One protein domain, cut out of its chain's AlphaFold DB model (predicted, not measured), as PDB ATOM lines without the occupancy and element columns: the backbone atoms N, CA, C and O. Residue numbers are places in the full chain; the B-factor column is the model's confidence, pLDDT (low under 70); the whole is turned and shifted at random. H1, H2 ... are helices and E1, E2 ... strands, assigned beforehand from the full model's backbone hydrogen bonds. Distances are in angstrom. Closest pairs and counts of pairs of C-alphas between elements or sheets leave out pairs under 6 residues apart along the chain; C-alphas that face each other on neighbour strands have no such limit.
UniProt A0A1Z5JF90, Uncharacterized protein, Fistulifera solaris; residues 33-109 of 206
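AT A GLANCE: This is residues 33 to 109 of the 206 residues of an uncharacterized protein of Fistulifera solaris (UniProt A0A1Z5JF90). This is a domain of little regular structure: one helix, H1, over one face of a small two-stranded hairpin, E1 and E2, near its end at residues 55 and 91. A long loop, 59 to 87, reaches the far end of the longest axis, and in the last stretch, 92 to 109, the chain folds back so that residues 100 to 101 pair with residues 89 to 90 of E2, while its C-alphas lie 7 to 21 A from the mean of all C-alphas. The printed part has 77 residues, 21 in named elements, in the order H1, E1, E2, antiparallel and mixed in class; it is compact, radius of gyration of the C-alphas 13.2 A, spanning 39 by 31 by 21 A.

HOW THE PARTS SIT: Start at H1, residues 38 to 50, where every O i to N i+4 pair is within hydrogen-bond range. A tight link leads to E1, residues 55 to 58; their closest C-alphas, of Ala 48 and Ala 55, are 6.3 A apart. A long link leads to E2, residues 88 to 91, antiparallel to E1 at 160 degrees; look for N 55 and O 91, 2.9 A apart. Residues 89 to 90 also pair, antiparallel, with 100 to 101.

IN THESE COORDINATES: Find C-alpha 38 at (47.008, -52.223, -47.048); from there H1 runs 17.9 A. E2 ends at C-alpha 91, (49.024, -46.552, -33.824).

THE WHOLE: The C-alphas farthest apart, of Asn 51 and Ala 67, are 39.0 A apart. The printed part has no cut; residues 60 to 86 have pLDDT under 70.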
ATOM      1  N   LYS A  33      59.274 -44.992 -44.311       83.19
ATOM      2  CA  LYS A  33      58.928 -46.188 -45.077       83.19
ATOM      3  C   LYS A  33      57.654 -45.912 -45.867       83.19
ATOM      4  O   LYS A  33      56.585 -45.783 -45.273       83.19
ATOM      5  N   GLU A  34      57.766 -45.850 -47.189       84.31
ATOM      6  CA  GLU A  34      56.589 -45.859 -48.053       84.31
ATOM      7  C   GLU A  34      55.929 -47.242 -48.012       84.31
ATOM      8  O   GLU A  34      56.597 -48.276 -48.100       84.31
ATOM      9  N   ILE A  35      54.610 -47.257 -47.838       81.50
ATOM     10  CA  ILE A  35      53.785 -48.462 -47.850       81.50
ATOM     11  C   ILE A  35      52.606 -48.172 -48.773       81.50
ATOM     12  O   ILE A  35      51.822 -47.265 -48.502       81.50
ATOM     13  N   GLN A  36      52.510 -48.919 -49.870       80.50
ATOM     14  CA  GLN A  36      51.479 -48.721 -50.894       80.50
ATOM     15  C   GLN A  36      50.311 -49.698 -50.750       80.50
ATOM     16  O   GLN A  36      49.220 -49.436 -51.251       80.50
ATOM     17  N   ASP A  37      50.525 -50.820 -50.064       81.25
ATOM     18  CA  ASP A  37      49.530 -51.862 -49.894       81.25
ATOM     19  C   ASP A  37      49.011 -51.934 -48.450       81.25
ATOM     20  O   ASP A  37      49.725 -51.729 -47.465       81.25
ATOM     21  N   ARG A  38      47.710 -52.207 -48.333       77.12
ATOM     22  CA  ARG A  38      47.008 -52.223 -47.048       77.12
ATOM     23  C   ARG A  38      47.507 -53.336 -46.128       77.12
ATOM     24  O   ARG A  38      47.621 -53.121 -44.926       77.12
ATOM     25  N   GLU A  39      47.805 -54.507 -46.676       80.75
ATOM     26  CA  GLU A  39      48.234 -55.667 -45.893       80.75
ATOM     27  C   GLU A  39      49.606 -55.435 -45.242       80.75
ATOM     28  O   GLU A  39      49.798 -55.726 -44.059       80.75
ATOM     29  N   ALA A  40      50.550 -54.827 -45.959       82.88
ATOM     30  CA  ALA A  40      51.840 -54.429 -45.417       82.88
ATOM     31  C   ALA A  40      51.704 -53.314 -44.383       82.88
ATOM     32  O   ALA A  40      52.475 -53.303 -43.419       82.88
ATOM     33  N   LEU A  41      50.734 -52.403 -44.536       83.06
ATOM     34  CA  LEU A  41      50.449 -51.391 -43.519       83.06
ATOM     35  C   LEU A  41      49.947 -52.046 -42.232       83.06
ATOM     36  O   LEU A  41      50.495 -51.780 -41.163       83.06
ATOM     37  N   GLU A  42      48.946 -52.923 -42.331       84.00
ATOM     38  CA  GLU A  42      48.401 -53.659 -41.185       84.00
ATOM     39  C   GLU A  42      49.485 -54.517 -40.518       84.00
ATOM     40  O   GLU A  42      49.626 -54.495 -39.292       84.00
ATOM     41  N   THR A  43      50.328 -55.186 -41.309       87.69
ATOM     42  CA  THR A  43      51.474 -55.963 -40.815       87.69
ATOM     43  C   THR A  43      52.480 -55.081 -40.077       87.69
ATOM     44  O   THR A  43      52.912 -55.415 -38.972       87.69
ATOM     45  N   PHE A  44      52.850 -53.936 -40.656       88.75
ATOM     46  CA  PHE A  44      53.786 -52.989 -40.055       88.75
ATOM     47  C   PHE A  44      53.254 -52.414 -38.740       88.75
ATOM     48  O   PHE A  44      53.962 -52.428 -37.731       88.75
ATOM     49  N   VAL A  45      52.007 -51.944 -38.735       87.00
ATOM     50  CA  VAL A  45      51.348 -51.366 -37.559       87.00
ATOM     51  C   VAL A  45      51.209 -52.398 -36.446       87.00
ATOM     52  O   VAL A  45      51.517 -52.097 -35.290       87.00
ATOM     53  N   THR A  46      50.785 -53.615 -36.792       87.06
ATOM     54  CA  THR A  46      50.636 -54.710 -35.828       87.06
ATOM     55  C   THR A  46      51.983 -55.058 -35.212       87.06
ATOM     56  O   THR A  46      52.090 -55.115 -33.991       87.06
ATOM     57  N   ALA A  47      53.029 -55.197 -36.032       88.88
ATOM     58  CA  ALA A  47      54.377 -55.478 -35.552       88.88
ATOM     59  C   ALA A  47      54.948 -54.340 -34.688       88.88
ATOM     60  O   ALA A  47      55.630 -54.601 -33.699       88.88
ATOM     61  N   ALA A  48      54.694 -53.073 -35.028       86.62
ATOM     62  CA  ALA A  48      55.123 -51.945 -34.203       86.62
ATOM     63  C   ALA A  48      54.415 -51.962 -32.839       86.62
ATOM     64  O   ALA A  48      55.072 -51.966 -31.795       86.62
ATOM     65  N   SER A  49      53.086 -52.068 -32.858       84.75
ATOM     66  CA  SER A  49      52.245 -52.014 -31.659       84.75
ATOM     67  C   SER A  49      52.477 -53.207 -30.730       84.75
ATOM     68  O   SER A  49      52.547 -53.031 -29.514       84.75
ATOM     69  N   SER A  50      52.675 -54.414 -31.274       87.94
ATOM     70  CA  SER A  50      52.971 -55.615 -30.479       87.94
ATOM     71  C   SER A  50      54.327 -55.545 -29.775       87.94
ATOM     72  O   SER A  50      54.531 -56.209 -28.765       87.94
ATOM     73  N   ASN A  51      55.250 -54.730 -30.291       87.44
ATOM     74  CA  ASN A  51      56.557 -54.474 -29.689       87.44
ATOM     75  C   ASN A  51      56.559 -53.235 -28.775       87.44
ATOM     76  O   ASN A  51      57.630 -52.723 -28.447       87.44
ATOM     77  N   GLY A  52      55.383 -52.724 -28.396       85.62
ATOM     78  CA  GLY A  52      55.249 -51.545 -27.537       85.62
ATOM     79  C   GLY A  52      55.728 -50.244 -28.187       85.62
ATOM     80  O   GLY A  52      56.014 -49.282 -27.479       85.62
ATOM     81  N   LYS A  53      55.850 -50.208 -29.519       88.88
ATOM     82  CA  LYS A  53      56.232 -49.008 -30.271       88.88
ATOM     83  C   LYS A  53      54.991 -48.285 -30.778       88.88
ATOM     84  O   LYS A  53      53.977 -48.915 -31.078       88.88
ATOM     85  N   THR A  54      55.118 -46.975 -30.959       88.31
ATOM     86  CA  THR A  54      54.112 -46.158 -31.641       88.31
ATOM     87  C   THR A  54      54.501 -45.975 -33.100       88.31
ATOM     88  O   THR A  54      55.615 -45.544 -33.398       88.31
ATOM     89  N   ALA A  55      53.587 -46.286 -34.016       87.31
ATOM     90  CA  ALA A  55      53.742 -45.961 -35.429       87.31
ATOM     91  C   ALA A  55      52.958 -44.688 -35.759       87.31
ATOM     92  O   ALA A  55      51.794 -44.560 -35.391       87.31
ATOM     93  N   PHE A  56      53.583 -43.764 -36.482       87.31
ATOM     94  CA  PHE A  56      52.927 -42.575 -37.015       87.31
ATOM     95  C   PHE A  56      52.811 -42.731 -38.524       87.31
ATOM     96  O   PHE A  56      53.816 -42.929 -39.205       87.31
ATOM     97  N   VAL A  57      51.589 -42.663 -39.045       83.75
ATOM     98  CA  VAL A  57      51.323 -42.839 -40.474       83.75
ATOM     99  C   VAL A  57      50.632 -41.598 -40.988       83.75
ATOM    100  O   VAL A  57      49.613 -41.150 -40.454       83.75
ATOM    101  N   ARG A  58      51.195 -41.060 -42.063       80.44
ATOM    102  CA  ARG A  58      50.573 -40.018 -42.856       80.44
ATOM    103  C   ARG A  58      50.050 -40.639 -44.138       80.44
ATOM    104  O   ARG A  58      50.816 -41.218 -44.900       80.44
ATOM    105  N   TRP A  59      48.762 -40.465 -44.389       73.81
ATOM    106  CA  TRP A  59      48.155 -40.903 -45.638       73.81
ATOM    107  C   TRP A  59      48.456 -39.897 -46.746       73.81
ATOM    108  O   TRP A  59      48.162 -38.705 -46.614       73.81
ATOM    109  N   ILE A  60      49.037 -40.386 -47.840       66.75
ATOM    110  CA  ILE A  60      49.277 -39.625 -49.065       66.75
ATOM    111  C   ILE A  60      48.474 -40.316 -50.166       66.75
ATOM    112  O   ILE A  60      48.718 -41.477 -50.470       66.75
ATOM    113  N   ALA A  61      47.496 -39.623 -50.745       59.03
ATOM    114  CA  ALA A  61      46.835 -40.095 -51.952       59.03
ATOM    115  C   ALA A  61      47.742 -39.741 -53.135       59.03
ATOM    116  O   ALA A  61      47.934 -38.558 -53.424       59.03
ATOM    117  N   SER A  62      48.330 -40.739 -53.790       48.56
ATOM    118  CA  SER A  62      48.914 -40.549 -55.114       48.56
ATOM    119  C   SER A  62      47.765 -40.459 -56.127       48.56
ATOM    120  O   SER A  62      46.907 -41.333 -56.181       48.56
ATOM    121  N   ASP A  63      47.708 -39.363 -56.886       43.72
ATOM    122  CA  ASP A  63      46.797 -39.169 -58.027       43.72
ATOM    123  C   ASP A  63      45.285 -39.213 -57.767       43.72
ATOM    124  O   ASP A  63      44.531 -39.837 -58.514       43.72
ATOM    125  N   ILE A  64      44.782 -38.451 -56.790       43.62
ATOM    126  CA  ILE A  64      43.362 -38.087 -56.840       43.62
ATOM    127  C   ILE A  64      43.184 -36.584 -56.683       43.62
ATOM    128  O   ILE A  64      43.457 -35.999 -55.635       43.62
ATOM    129  N   ASN A  65      42.661 -35.968 -57.743       45.59
ATOM    130  CA  ASN A  65      41.971 -34.695 -57.657       45.59
ATOM    131  C   ASN A  65      40.861 -34.870 -56.610       45.59
ATOM    132  O   ASN A  65      39.862 -35.528 -56.874       45.59
ATOM    133  N   LEU A  66      41.053 -34.376 -55.384       45.56
ATOM    134  CA  LEU A  66      40.188 -34.678 -54.232       45.56
ATOM    135  C   LEU A  66      38.711 -34.294 -54.447       45.56
ATOM    136  O   LEU A  66      37.854 -34.758 -53.696       45.56
ATOM    137  N   ALA A  67      38.414 -33.465 -55.454       46.59
ATOM    138  CA  ALA A  67      37.061 -33.173 -55.924       46.59
ATOM    139  C   ALA A  67      36.373 -34.378 -56.604       46.59
ATOM    140  O   ALA A  67      35.150 -34.478 -56.571       46.59
ATOM    141  N   GLU A  68      37.157 -35.293 -57.171       46.75
ATOM    142  CA  GLU A  68      36.743 -36.504 -57.894       46.75
ATOM    143  C   GLU A  68      36.970 -37.789 -57.080       46.75
ATOM    144  O   GLU A  68      36.435 -38.840 -57.430       46.75
ATOM    145  N   ALA A  69      37.712 -37.711 -55.965       44.19
ATOM    146  CA  ALA A  69      37.781 -38.786 -54.978       44.19
ATOM    147  C   ALA A  69      36.375 -39.049 -54.425       44.19
ATOM    148  O   ALA A  69      35.863 -38.269 -53.612       44.19
ATOM    149  N   GLY A  70      35.754 -40.144 -54.863       43.91
ATOM    150  CA  GLY A  70      34.496 -40.635 -54.312       43.91
ATOM    151  C   GLY A  70      34.557 -40.836 -52.791       43.91
ATOM    152  O   GLY A  70      35.620 -40.796 -52.164       43.91
ATOM    153  N   SER A  71      33.393 -41.073 -52.188       47.94
ATOM    154  CA  SER A  71      33.204 -41.293 -50.745       47.94
ATOM    155  C   SER A  71      34.107 -42.367 -50.131       47.94
ATOM    156  O   SER A  71      34.295 -42.367 -48.919       47.94
ATOM    157  N   ASP A  72      34.689 -43.243 -50.945       44.47
ATOM    158  CA  ASP A  72      35.418 -44.434 -50.507       44.47
ATOM    159  C   ASP A  72      36.840 -44.119 -50.014       44.47
ATOM    160  O   ASP A  72      37.340 -44.789 -49.116       44.47
ATOM    161  N   VAL A  73      37.464 -43.036 -50.501       44.50
ATOM    162  CA  VAL A  73      38.729 -42.493 -49.939       44.50
ATOM    163  C   VAL A  73      38.458 -41.656 -48.679       44.50
ATOM    164  O   VAL A  73      39.355 -41.356 -47.895       44.50
ATOM    165  N   ARG A  74      37.195 -41.267 -48.477       45.44
ATOM    166  CA  ARG A  74      36.714 -40.470 -47.342       45.44
ATOM    167  C   ARG A  74      35.953 -41.313 -46.315       45.44
ATOM    168  O   ARG A  74      35.296 -40.709 -45.474       45.44
ATOM    169  N   GLY A  75      35.991 -42.645 -46.436       42.69
ATOM    170  CA  GLY A  75      35.140 -43.588 -45.712       42.69
ATOM    171  C   GLY A  75      35.864 -44.402 -44.633       42.69
ATOM    172  O   GLY A  75      37.087 -44.565 -44.643       42.69
ATOM    173  N   SER A  76      35.085 -44.923 -43.679       46.62
ATOM    174  CA  SER A  76      35.563 -45.811 -42.614       46.62
ATOM    175  C   SER A  76      36.317 -47.017 -43.190       46.62
ATOM    176  O   SER A  76      35.877 -47.564 -44.203       46.62
ATOM    177  N   PRO A  77      37.403 -47.487 -42.545       51.47
ATOM    178  CA  PRO A  77      37.912 -47.102 -41.217       51.47
ATOM    179  C   PRO A  77      38.891 -45.911 -41.207       51.47
ATOM    180  O   PRO A  77      39.402 -45.527 -40.150       51.47
ATOM    181  N   HIS A  78      39.151 -45.289 -42.361       53.31
ATOM    182  CA  HIS A  78      40.206 -44.284 -42.532       53.31
ATOM    183  C   HIS A  78      39.670 -42.953 -43.083       53.31
ATOM    184  O   HIS A  78      40.305 -42.323 -43.928       53.31
ATOM    185  N   ASN A  79      38.522 -42.496 -42.557       53.25
ATOM    186  CA  ASN A  79      38.061 -41.112 -42.724       53.25
ATOM    187  C   ASN A  79      39.230 -40.146 -42.452       53.25
ATOM    188  O   ASN A  79      40.081 -40.471 -41.618       53.25
ATOM    189  N   PRO A  80      39.269 -38.951 -43.071       48.16
ATOM    190  CA  PRO A  80      40.343 -37.966 -42.899       48.16
ATOM    191  C   PRO A  80      40.490 -37.360 -41.482       48.16
ATOM    192  O   PRO A  80      40.930 -36.227 -41.306       48.16
ATOM    193  N   GLY A  81      40.117 -38.103 -40.440       50.28
ATOM    194  CA  GLY A  81      39.941 -37.620 -39.085       50.28
ATOM    195  C   GLY A  81      38.886 -36.519 -39.028       50.28
ATOM    196  O   GLY A  81      38.254 -36.149 -40.018       50.28
ATOM    197  N   SER A  82      38.712 -35.947 -37.846       47.75
ATOM    198  CA  SER A  82      37.911 -34.738 -37.639       47.75
ATOM    199  C   SER A  82      38.616 -33.454 -38.113       47.75
ATOM    200  O   SER A  82      38.060 -32.368 -37.962       47.75
ATOM    201  N   GLY A  83      39.834 -33.548 -38.667       52.19
ATOM    202  CA  GLY A  83      40.724 -32.398 -38.869       52.19
ATOM    203  C   GLY A  83      41.115 -32.062 -40.315       52.19
ATOM    204  O   GLY A  83      41.744 -31.023 -40.520       52.19
ATOM    205  N   GLY A  84      40.707 -32.860 -41.307       55.59
ATOM    206  CA  GLY A  84      40.970 -32.600 -42.728       55.59
ATOM    207  C   GLY A  84      42.262 -33.239 -43.253       55.59
ATOM    208  O   GLY A  84      42.891 -34.050 -42.584       55.59
ATOM    209  N   TRP A  85      42.636 -32.903 -44.489       54.25
ATOM    210  CA  TRP A  85      43.798 -33.485 -45.175       54.25
ATOM    211  C   TRP A  85      45.083 -32.674 -44.902       54.25
ATOM    212  O   TRP A  85      44.997 -31.443 -44.863       54.25
ATOM    213  N   PRO A  86      46.274 -33.299 -44.769       59.44
ATOM    214  CA  PRO A  86      46.545 -34.734 -44.744       59.44
ATOM    215  C   PRO A  86      46.073 -35.386 -43.446       59.44
ATOM    216  O   PRO A  86      46.153 -34.798 -42.369       59.44
ATOM    217  N   THR A  87      45.653 -36.643 -43.553       70.31
ATOM    218  CA  THR A  87      45.290 -37.447 -42.388       70.31
ATOM    219  C   THR A  87      46.551 -37.996 -41.743       70.31
ATOM    220  O   THR A  87      47.289 -38.767 -42.365       70.31
ATOM    221  N   ILE A  88      46.782 -37.630 -40.488       78.19
ATOM    222  CA  ILE A  88      47.833 -38.220 -39.661       78.19
ATOM    223  C   ILE A  88      47.155 -39.095 -38.612       78.19
ATOM    224  O   ILE A  88      46.231 -38.654 -37.922       78.19
ATOM    225  N   ARG A  89      47.607 -40.344 -38.513       82.31
ATOM    226  CA  ARG A  89      47.169 -41.298 -37.494       82.31
ATOM    227  C   ARG A  89      48.364 -41.795 -36.697       82.31
ATOM    228  O   ARG A  89      49.481 -41.871 -37.214       82.31
ATOM    229  N   TYR A  90      48.106 -42.143 -35.449       86.12
ATOM    230  CA  TYR A  90      49.061 -42.824 -34.588       86.12
ATOM    231  C   TYR A  90      48.503 -44.197 -34.227       86.12
ATOM    232  O   TYR A  90      47.295 -44.365 -34.061       86.12
ATOM    233  N   PHE A  91      49.385 -45.179 -34.123       86.88
ATOM    234  CA  PHE A  91      49.024 -46.552 -33.824       86.88
ATOM    235  C   PHE A  91      49.841 -47.025 -32.635       86.88
ATOM    236  O   PHE A  91      51.072 -47.022 -32.678       86.88
ATOM    237  N   THR A  92      49.134 -47.404 -31.583       86.94
ATOM    238  CA  THR A  92      49.667 -47.996 -30.359       86.94
ATOM    239  C   THR A  92      48.931 -49.300 -30.070       86.94
ATOM    240  O   THR A  92      47.906 -49.611 -30.684       86.94
ATOM    241  N   SER A  93      49.404 -50.042 -29.066       86.00
ATOM    242  CA  SER A  93      48.669 -51.188 -28.517       86.00
ATOM    243  C   SER A  93      47.250 -50.829 -28.049       86.00
ATOM    244  O   SER A  93      46.372 -51.685 -28.081       86.00
ATOM    245  N   GLU A  94      47.007 -49.573 -27.659       85.56
ATOM    246  CA  GLU A  94      45.700 -49.088 -27.198       85.56
ATOM    247  C   GLU A  94      44.748 -48.773 -28.353       85.56
ATOM    248  O   GLU A  94      43.555 -49.044 -28.259       85.56
ATOM    249  N   THR A  95      45.254 -48.209 -29.452       83.62
ATOM    250  CA  THR A  95      44.413 -47.849 -30.607       83.62
ATOM    251  C   THR A  95      44.228 -48.992 -31.600       83.62
ATOM    252  O   THR A  95      43.318 -48.940 -32.427       83.62
ATOM    253  N   GLY A  96      45.114 -49.992 -31.571       77.94
ATOM    254  CA  GLY A  96      45.110 -51.116 -32.503       77.94
ATOM    255  C   GLY A  96      45.241 -50.688 -33.969       77.94
ATOM    256  O   GLY A  96      45.704 -49.586 -34.270       77.94
ATOM    257  N   VAL A  97      44.807 -51.568 -34.877       75.00
ATOM    258  CA  VAL A  97      44.855 -51.371 -36.341       75.00
ATOM    259  C   VAL A  97      43.959 -50.241 -36.838       75.00
ATOM    260  O   VAL A  97      44.201 -49.683 -37.905       75.00
ATOM    261  N   GLU A  98      42.951 -49.866 -36.052       75.25
ATOM    262  CA  GLU A  98      42.116 -48.715 -36.368       75.25
ATOM    263  C   GLU A  98      42.934 -47.430 -36.269       75.25
ATOM    264  O   GLU A  98      42.829 -46.583 -37.150       75.25
ATOM    265  N   GLY A  99      43.809 -47.304 -35.269       78.38
ATOM    266  CA  GLY A  99      44.636 -46.118 -35.062       78.38
ATOM    267  C   GLY A  99      43.848 -44.922 -34.518       78.38
ATOM    268  O   GLY A  99      42.660 -44.721 -34.793       78.38
ATOM    269  N   GLY A 100      44.520 -44.081 -33.744       82.12
ATOM    270  CA  GLY A 100      43.952 -42.838 -33.239       82.12
ATOM    271  C   GLY A 100      44.029 -41.702 -34.260       82.12
ATOM    272  O   GLY A 100      44.805 -41.746 -35.218       82.12
ATOM    273  N   SER A 101      43.190 -40.684 -34.068       81.94
ATOM    274  CA  SER A 101      43.221 -39.448 -34.860       81.94
ATOM    275  C   SER A 101      43.862 -38.331 -34.052       81.94
ATOM    276  O   SER A 101      43.590 -38.211 -32.859       81.94
ATOM    277  N   TYR A 102      44.665 -37.491 -34.704       82.88
ATOM    278  CA  TYR A 102      45.168 -36.278 -34.069       82.88
ATOM    279  C   TYR A 102      44.018 -35.333 -33.699       82.88
ATOM    280  O   TYR A 102      43.194 -34.978 -34.548       82.88
ATOM    281  N   VAL A 103      43.980 -34.904 -32.437       84.75
ATOM    282  CA  VAL A 103      43.060 -33.866 -31.965       84.75
ATOM    283  C   VAL A 103      43.733 -32.507 -32.115       84.75
ATOM    284  O   VAL A 103      44.708 -32.212 -31.426       84.75
ATOM    285  N   LYS A 104      43.194 -31.676 -33.011       83.69
ATOM    286  CA  LYS A 104      43.696 -30.316 -33.237       83.69
ATOM    287  C   LYS A 104      43.603 -29.472 -31.968       83.69
ATOM    288  O   LYS A 104      42.569 -29.457 -31.299       83.69
ATOM    289  N   LYS A 105      44.657 -28.709 -31.705       88.12
ATOM    290  CA  LYS A 105      44.775 -27.760 -30.594       88.12
ATOM    291  C   LYS A 105      44.411 -26.334 -31.009       88.12
ATOM    292  O   LYS A 105      44.183 -25.488 -30.147       88.12
ATOM    293  N   THR A 106      44.344 -26.044 -32.310       87.19
ATOM    294  CA  THR A 106      44.037 -24.707 -32.836       87.19
ATOM    295  C   THR A 106      42.974 -24.731 -33.939       87.19
ATOM    296  O   THR A 106      42.519 -25.776 -34.412       87.19
ATOM    297  N   THR A 107      42.568 -23.541 -34.385       85.31
ATOM    298  CA  THR A 107      41.662 -23.363 -35.529       85.31
ATOM    299  C   THR A 107      42.366 -23.467 -36.887       85.31
ATOM    300  O   THR A 107      41.682 -23.540 -37.907       85.31
ATOM    301  N   LYS A 108      43.708 -23.510 -36.927       81.06
ATOM    302  CA  LYS A 108      44.507 -23.585 -38.165       81.06
ATOM    303  C   LYS A 108      44.303 -24.912 -38.901       81.06
ATOM    304  O   LYS A 108      43.722 -25.842 -38.351       81.06
ATOM    305  N   SER A 109      44.753 -25.027 -40.150       78.88
ATOM    306  CA  SER A 109      44.781 -26.334 -40.824       78.88
ATOM    307  C   SER A 109      45.768 -27.287 -40.125       78.88
ATOM    308  O   SER A 109      46.685 -26.822 -39.451       78.88
TER     309      SER A 109